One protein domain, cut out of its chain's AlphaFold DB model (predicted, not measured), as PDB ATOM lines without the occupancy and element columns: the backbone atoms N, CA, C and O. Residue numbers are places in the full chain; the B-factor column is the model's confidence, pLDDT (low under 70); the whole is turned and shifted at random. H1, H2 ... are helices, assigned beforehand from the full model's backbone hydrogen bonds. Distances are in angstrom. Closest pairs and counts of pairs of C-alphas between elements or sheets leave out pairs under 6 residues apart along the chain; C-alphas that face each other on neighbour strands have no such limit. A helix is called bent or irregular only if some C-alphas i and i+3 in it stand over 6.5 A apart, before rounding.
ATOM      1  N   ASP A   2     196.212 155.152 178.845       49.94
ATOM      2  CA  ASP A   2     197.092 155.641 177.790       49.94
ATOM      3  C   ASP A   2     196.705 157.094 177.463       49.94
ATOM      4  O   ASP A   2     195.690 157.359 176.823       49.94
ATOM      5  N   VAL A   3     197.480 158.040 177.990       54.75
ATOM      6  CA  VAL A   3     197.274 159.489 177.814       54.75
ATOM      7  C   VAL A   3     197.692 159.978 176.420       54.75
ATOM      8  O   VAL A   3     197.551 161.166 176.127       54.75
ATOM      9  N   SER A   4     198.185 159.083 175.551       62.25
ATOM     10  CA  SER A   4     198.544 159.405 174.166       62.25
ATOM     11  C   SER A   4     197.328 159.622 173.260       62.25
ATOM     12  O   SER A   4     197.457 160.204 172.183       62.25
ATOM     13  N   LEU A   5     196.135 159.197 173.692       61.38
ATOM     14  CA  LEU A   5     194.911 159.332 172.911       61.38
ATOM     15  C   LEU A   5     194.257 160.708 173.140       61.38
ATOM     16  O   LEU A   5     193.829 161.001 174.255       61.38
ATOM     17  N   PRO A   6     194.053 161.538 172.097       73.00
ATOM     18  CA  PRO A   6     193.480 162.885 172.241       73.00
ATOM     19  C   PRO A   6     192.094 162.916 172.904       73.00
ATOM     20  O   PRO A   6     191.684 163.922 173.477       73.00
ATOM     21  N   ILE A   7     191.352 161.806 172.842       74.25
ATOM     22  CA  ILE A   7     189.984 161.714 173.354       74.25
ATOM     23  C   ILE A   7     189.896 161.832 174.880       74.25
ATOM     24  O   ILE A   7     188.924 162.397 175.379       74.25
ATOM     25  N   CYS A   8     190.905 161.366 175.625       70.31
ATOM     26  CA  CYS A   8     190.917 161.466 177.087       70.31
ATOM     27  C   CYS A   8     191.172 162.903 177.575       70.31
ATOM     28  O   CYS A   8     190.980 163.195 178.752       70.31
ATOM     29  N   GLN A   9     191.578 163.802 176.672       73.75
ATOM     30  CA  GLN A   9     191.837 165.215 176.956       73.75
ATOM     31  C   GLN A   9     190.584 166.089 176.785       73.75
ATOM     32  O   GLN A   9     190.572 167.242 177.215       73.75
ATOM     33  N   ILE A  10     189.516 165.564 176.169       75.62
ATOM     34  CA  ILE A  10     188.288 166.320 175.901       75.62
ATOM     35  C   ILE A  10     187.223 165.941 176.937       75.62
ATOM     36  O   ILE A  10     186.661 164.843 176.869       75.62
ATOM     37  N   PRO A  11     186.868 166.838 177.875       78.69
ATOM     38  CA  PRO A  11     185.872 166.527 178.886       78.69
ATOM     39  C   PRO A  11     184.478 166.440 178.263       78.69
ATOM     40  O   PRO A  11     184.146 167.148 177.310       78.69
ATOM     41  N   THR A  12     183.606 165.637 178.869       74.75
ATOM     42  CA  THR A  12     182.209 165.460 178.442       74.75
ATOM     43  C   THR A  12     181.466 166.796 178.286       74.75
ATOM     44  O   THR A  12     180.649 166.959 177.383       74.75
ATOM     45  N   LYS A  13     181.797 167.795 179.117       79.81
ATOM     46  CA  LYS A  13     181.258 169.160 179.025       79.81
ATOM     47  C   LYS A  13     181.580 169.836 177.686       79.81
ATOM     48  O   LYS A  13     180.702 170.493 177.133       79.81
ATOM     49  N   SER A  14     182.789 169.655 177.155       82.06
ATOM     50  CA  SER A  14     183.189 170.213 175.857       82.06
ATOM     51  C   SER A  14     182.419 169.559 174.715       82.06
ATOM     52  O   SER A  14     181.901 170.264 173.858       82.06
ATOM     53  N   TRP A  15     182.231 168.235 174.759       81.31
ATOM     54  CA  TRP A  15     181.383 167.525 173.796       81.31
ATOM     55  C   TRP A  15     179.947 168.063 173.779       81.31
ATOM     56  O   TRP A  15     179.377 168.286 172.712       81.31
ATOM     57  N   TRP A  16     179.358 168.306 174.954       83.81
ATOM     58  CA  TRP A  16     178.016 168.888 175.062       83.81
ATOM     59  C   TRP A  16     177.962 170.327 174.555       83.81
ATOM     60  O   TRP A  16     177.064 170.647 173.781       83.81
ATOM     61  N   GLY A  17     178.948 171.154 174.908       83.38
ATOM     62  CA  GLY A  17     179.057 172.529 174.419       83.38
ATOM     63  C   GLY A  17     179.163 172.606 172.895       83.38
ATOM     64  O   GLY A  17     178.475 173.411 172.277       83.38
ATOM     65  N   SER A  18     179.946 171.722 172.270       84.19
ATOM     66  CA  SER A  18     180.041 171.645 170.809       84.19
ATOM     67  C   SER A  18     178.721 171.221 170.165       84.19
ATOM     68  O   SER A  18     178.321 171.801 169.159       84.19
ATOM     69  N   LEU A  19     178.018 170.237 170.734       84.38
ATOM     70  CA  LEU A  19     176.698 169.841 170.233       84.38
ATOM     71  C   LEU A  19     175.683 170.983 170.337       84.38
ATOM     72  O   LEU A  19     174.896 171.174 169.413       84.38
ATOM     73  N   ASP A  20     175.731 171.760 171.415       84.69
ATOM     74  CA  ASP A  20     174.831 172.896 171.616       84.69
ATOM     75  C   ASP A  20     175.144 174.048 170.664       84.69
ATOM     76  O   ASP A  20     174.228 174.581 170.040       84.69
ATOM     77  N   ALA A  21     176.426 174.357 170.459       87.00
ATOM     78  CA  ALA A  21     176.872 175.348 169.480       87.00
ATOM     79  C   ALA A  21     176.462 174.985 168.041       87.00
ATOM     80  O   ALA A  21     176.152 175.863 167.242       87.00
ATOM     81  N   MET A  22     176.400 173.689 167.717       85.19
ATOM     82  CA  MET A  22     175.907 173.194 166.426       85.19
ATOM     83  C   MET A  22     174.372 173.153 166.324       85.19
ATOM     84  O   MET A  22     173.843 172.721 165.298       85.19
ATOM     85  N   GLY A  23     173.635 173.512 167.380       80.94
ATOM     86  CA  GLY A  23     172.180 173.330 167.439       80.94
ATOM     87  C   GLY A  23     171.756 171.856 167.334       80.94
ATOM     88  O   GLY A  23     170.652 171.540 166.885       80.94
ATOM     89  N   ALA A  24     172.641 170.925 167.699       79.62
ATOM     90  CA  ALA A  24     172.437 169.503 167.499       79.62
ATOM     91  C   ALA A  24     171.443 168.939 168.527       79.62
ATOM     92  O   ALA A  24     171.648 168.978 169.739       79.62
ATOM     93  N   GLY A  25     170.344 168.360 168.037       77.31
ATOM     94  CA  GLY A  25     169.289 167.823 168.897       77.31
ATOM     95  C   GLY A  25     169.679 166.563 169.685       77.31
ATOM     96  O   GLY A  25     170.734 165.956 169.499       77.31
ATOM     97  N   ASN A  26     168.755 166.082 170.522       75.62
ATOM     98  CA  ASN A  26     168.950 164.920 171.409       75.62
ATOM     99  C   ASN A  26     169.444 163.641 170.711       75.62
ATOM    100  O   ASN A  26     170.129 162.826 171.328       75.62
ATOM    101  N   THR A  27     169.121 163.452 169.431       80.69
ATOM    102  CA  THR A  27     169.634 162.325 168.638       80.69
ATOM    103  C   THR A  27     171.159 162.361 168.527       80.69
ATOM    104  O   THR A  27     171.796 161.319 168.649       80.69
ATOM    105  N   ALA A  28     171.750 163.541 168.328       82.94
ATOM    106  CA  ALA A  28     173.198 163.709 168.243       82.94
ATOM    107  C   ALA A  28     173.862 163.475 169.605       82.94
ATOM    108  O   ALA A  28     174.793 162.678 169.693       82.94
ATOM    109  N   ARG A  29     173.300 164.042 170.683       81.94
ATOM    110  CA  ARG A  29     173.746 163.778 172.066       81.94
ATOM    111  C   ARG A  29     173.747 162.283 172.392       81.94
ATOM    112  O   ARG A  29     174.722 161.766 172.930       81.94
ATOM    113  N   ARG A  30     172.692 161.559 171.996       82.19
ATOM    114  CA  ARG A  30     172.600 160.104 172.184       82.19
ATOM    115  C   ARG A  30     173.666 159.347 171.392       82.19
ATOM    116  O   ARG A  30     174.251 158.419 171.935       82.19
ATOM    117  N   LYS A  31     173.938 159.738 170.144       85.44
ATOM    118  CA  LYS A  31     175.007 159.137 169.327       85.44
ATOM    119  C   LYS A  31     176.389 159.357 169.938       85.44
ATOM    120  O   LYS A  31     177.161 158.409 170.004       85.44
ATOM    121  N   VAL A  32     176.670 160.564 170.432       86.38
ATOM    122  CA  VAL A  32     177.933 160.863 171.120       86.38
ATOM    123  C   VAL A  32     178.077 160.013 172.375       86.38
ATOM    124  O   VAL A  32     179.117 159.398 172.564       86.38
ATOM    125  N   GLY A  33     177.035 159.871 173.193       86.06
ATOM    126  CA  GLY A  33     177.142 158.978 174.346       86.06
ATOM    127  C   GLY A  33     177.243 157.491 173.983       86.06
ATOM    128  O   GLY A  33     177.896 156.754 174.710       86.06
ATOM    129  N   VAL A  34     176.673 157.029 172.862       87.75
ATOM    130  CA  VAL A  34     176.936 155.666 172.348       87.75
ATOM    131  C   VAL A  34     178.414 155.507 171.986       87.75
ATOM    132  O   VAL A  34     179.032 154.535 172.401       87.75
ATOM    133  N   PHE A  35     178.989 156.475 171.269       88.25
ATOM    134  CA  PHE A  35     180.408 156.478 170.919       88.25
ATOM    135  C   PHE A  35     181.312 156.496 172.159       88.25
ATOM    136  O   PHE A  35     182.204 155.666 172.267       88.25
ATOM    137  N   LEU A  36     181.040 157.363 173.137       87.12
ATOM    138  CA  LEU A  36     181.840 157.449 174.362       87.12
ATOM    139  C   LEU A  36     181.743 156.167 175.205       87.12
ATOM    140  O   LEU A  36     182.745 155.723 175.754       87.12
ATOM    141  N   ASN A  37     180.577 155.514 175.257       87.25
ATOM    142  CA  ASN A  37     180.458 154.204 175.910       87.25
ATOM    143  C   ASN A  37     181.196 153.095 175.146       87.25
ATOM    144  O   ASN A  37     181.732 152.185 175.772       87.25
ATOM    145  N   TRP A  38     181.277 153.172 173.816       90.00
ATOM    146  CA  TRP A  38     182.156 152.290 173.048       90.00
ATOM    147  C   TRP A  38     183.636 152.562 173.369       90.00
ATOM    148  O   TRP A  38     184.375 151.620 173.634       90.00
ATOM    149  N   CYS A  39     184.061 153.828 173.461       87.50
ATOM    150  CA  CYS A  39     185.423 154.200 173.865       87.50
ATOM    151  C   CYS A  39     185.794 153.673 175.259       87.50
ATOM    152  O   CYS A  39     186.928 153.246 175.460       87.50
ATOM    153  N   LEU A  40     184.844 153.655 176.202       87.00
ATOM    154  CA  LEU A  40     185.032 153.036 177.517       87.00
ATOM    155  C   LEU A  40     185.329 151.538 177.392       87.00
ATOM    156  O   LEU A  40     186.269 151.048 178.007       87.00
ATOM    157  N   GLN A  41     184.562 150.814 176.571       87.50
ATOM    158  CA  GLN A  41     184.783 149.380 176.335       87.50
ATOM    159  C   GLN A  41     186.142 149.089 175.690       87.50
ATOM    160  O   GLN A  41     186.703 148.025 175.920       87.50
ATOM    161  N   GLN A  42     186.671 150.027 174.899       89.44
ATOM    162  CA  GLN A  42     188.014 149.931 174.316       89.44
ATOM    163  C   GLN A  42     189.131 150.390 175.274       89.44
ATOM    164  O   GLN A  42     190.304 150.322 174.919       89.44
ATOM    165  N   GLY A  43     188.797 150.879 176.474       85.56
ATOM    166  CA  GLY A  43     189.768 151.389 177.446       85.56
ATOM    167  C   GLY A  43     190.322 152.786 177.135       85.56
ATOM    168  O   GLY A  43     191.296 153.207 177.757       85.56
ATOM    169  N   PHE A  44     189.715 153.526 176.200       83.62
ATOM    170  CA  PHE A  44     190.159 154.874 175.810       83.62
ATOM    171  C   PHE A  44     189.752 155.962 176.812       83.62
ATOM    172  O   PHE A  44     190.340 157.042 176.827       83.62
ATOM    173  N   ILE A  45     188.739 155.696 177.636       83.00
ATOM    174  CA  ILE A  45     188.310 156.559 178.742       83.00
ATOM    175  C   ILE A  45     188.108 155.707 179.998       83.00
ATOM    176  O   ILE A  45     187.821 154.518 179.885       83.00
ATOM    177  N   ALA A  46     188.256 156.297 181.187       79.31
ATOM    178  CA  ALA A  46     188.158 155.560 182.455       79.31
ATOM    179  C   ALA A  46     186.740 155.436 183.023       79.31
ATOM    180  O   ALA A  46     186.484 154.533 183.815       79.31
ATOM    181  N   GLU A  47     185.824 156.332 182.649       79.62
ATOM    182  CA  GLU A  47     184.507 156.411 183.279       79.62
ATOM    183  C   GLU A  47     183.368 156.436 182.265       79.62
ATOM    184  O   GLU A  47     183.464 157.005 181.174       79.62
ATOM    185  N   ALA A  48     182.247 155.829 182.658       78.44
ATOM    186  CA  ALA A  48     181.038 155.814 181.857       78.44
ATOM    187  C   ALA A  48     180.396 157.197 181.785       78.44
ATOM    188  O   ALA A  48     180.092 157.841 182.792       78.44
ATOM    189  N   VAL A  49     180.101 157.622 180.561       76.75
ATOM    190  CA  VAL A  49     179.432 158.894 180.321       76.75
ATOM    191  C   VAL A  49     177.937 158.733 180.554       76.75
ATOM    192  O   VAL A  49     177.213 158.122 179.761       76.75
ATOM    193  N   LYS A  50     177.451 159.345 181.635       73.12
ATOM    194  CA  LYS A  50     176.018 159.488 181.891       73.12
ATOM    195  C   LYS A  50     175.472 160.624 181.039       73.12
ATOM    196  O   LYS A  50     175.723 161.797 181.302       73.12
ATOM    197  N   ILE A  51     174.699 160.276 180.016       69.19
ATOM    198  CA  ILE A  51     173.893 161.263 179.302       69.19
ATOM    199  C   ILE A  51     172.692 161.575 180.200       69.19
ATOM    200  O   ILE A  51     171.898 160.661 180.444       69.19
ATOM    201  N   PRO A  52     172.516 162.814 180.691       64.62
ATOM    202  CA  PRO A  52     171.307 163.163 181.417       64.62
ATOM    203  C   PRO A  52     170.107 162.936 180.494       64.62
ATOM    204  O   PRO A  52     170.000 163.526 179.414       64.62
ATOM    205  N   GLY A  53     169.220 162.026 180.896       57.72
ATOM    206  CA  GLY A  53     167.942 161.852 180.223       57.72
ATOM    207  C   GLY A  53     167.143 163.139 180.377       57.72
ATOM    208  O   GLY A  53     166.991 163.645 181.486       57.72
ATOM    209  N   LYS A  54     166.626 163.691 179.276       57.16
ATOM    210  CA  LYS A  54     165.616 164.747 179.392       57.16
ATOM    211  C   LYS A  54     164.403 164.145 180.123       57.16
ATOM    212  O   LYS A  54     164.062 163.001 179.802       57.16
ATOM    213  N   PRO A  55     163.748 164.871 181.051       55.28
ATOM    214  CA  PRO A  55     162.483 164.424 181.613       55.28
ATOM    215  C   PRO A  55     161.546 164.009 180.476       55.28
ATOM    216  O   PRO A  55     161.356 164.755 179.508       55.28
ATOM    217  N   SER A  56     161.021 162.789 180.551       49.59
ATOM    218  CA  SER A  56     159.975 162.362 179.632       49.59
ATOM    219  C   SER A  56     158.694 163.037 180.082       49.59
ATOM    220  O   SER A  56     158.044 162.571 181.012       49.59
ATOM    221  N   TYR A  57     158.337 164.142 179.439       57.34
ATOM    222  CA  TYR A  57     157.015 164.720 179.625       57.34
ATOM    223  C   TYR A  57     155.967 163.734 179.094       57.34
ATOM    224  O   TYR A  57     156.219 163.101 178.054       57.34
ATOM    225  N   PRO A  58     154.817 163.579 179.773       55.88
ATOM    226  CA  PRO A  58     153.672 162.905 179.185       55.88
ATOM    227  C   PRO A  58     153.421 163.537 177.817       55.88
ATOM    228  O   PRO A  58     153.310 164.757 177.694       55.88
TER     229      PRO A  58
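What this domain is: This is residues 2 to 58 of the 223 residues of an uncharacterized protein of Rhodospirillaceae bacterium (UniProt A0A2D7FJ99). The longest helix, H3, and the shorter H2 fold back on each other as a loose helical hairpin, meeting near the beginning of H3, while a long unnamed tail, residues 42 to 58, turns back after H3 and runs on past the beginning of that helix. H1, a single short turn, comes before H2 and is apart from both other helices. The printed part has 57 residues with three named helices, in the order H1, H2, H3 along the chain, and no named strand; the class is all helix. The whole is only just loose, close to compact, with a radius of gyration of the C-alphas of 12.4 A, and its elongated outline spans 43 by 22 by 14 A.

How they stand to each other: H3, residues 26 to 41, touches H2, residues 12 to 21, and does so with its residues 28 to 32 alone. Their closest C-alphas are those of Leu 19 and Arg 29, 7.0 A apart, and 4 pairs of C-alphas lie within 8 A. The two run opposite ways at a shallow tilt of 26 degrees, with their centres 12.6 A apart, and form a helical hairpin. H1, residues 6 to 9, touches no helix: it is apart from H3 and also apart from H2, which follows it in the chain. In H2 and H3 every pair of O of residue i and N of residue i+4 is within hydrogen-bond range. H1, with 4 residues, is too short for such a pair; its 1 pair of O of residue i and N of residue i+3 is within range.

Where its parts are: H3 runs from Asn 26, with its C-alpha at (168.950, 164.920, 171.409), to Gln 41, with its C-alpha at (184.783, 149.380, 176.335), 22.7 A from first to last C-alpha. H2 runs from Thr 12 to Ala 21 and measures 14.4 A. H1 runs from Pro 6 to Gln 9 and measures 5.5 A; C-alpha 6 is at (193.480, 162.885, 172.241). No helix is bent or irregular.

The domain as a whole: The two C-alphas farthest apart are those of Ser 4 and Pro 58, at 45.3 A. The printed part runs from residue 2 to residue 58 with no cut. The link from H1 to H2, with 2 residues, and the link from H2 to H3, with 4, are both tight. In the stretch from 42 to 58, 17 residues with no named element, the C-alphas lie 6 to 26 A from the mean of the C-alphas. The mean pLDDT of the printed part is 76.9, and the model's confidence is low, under 70, in 12 residues, namely residues 2 to 5 and 51 to 58.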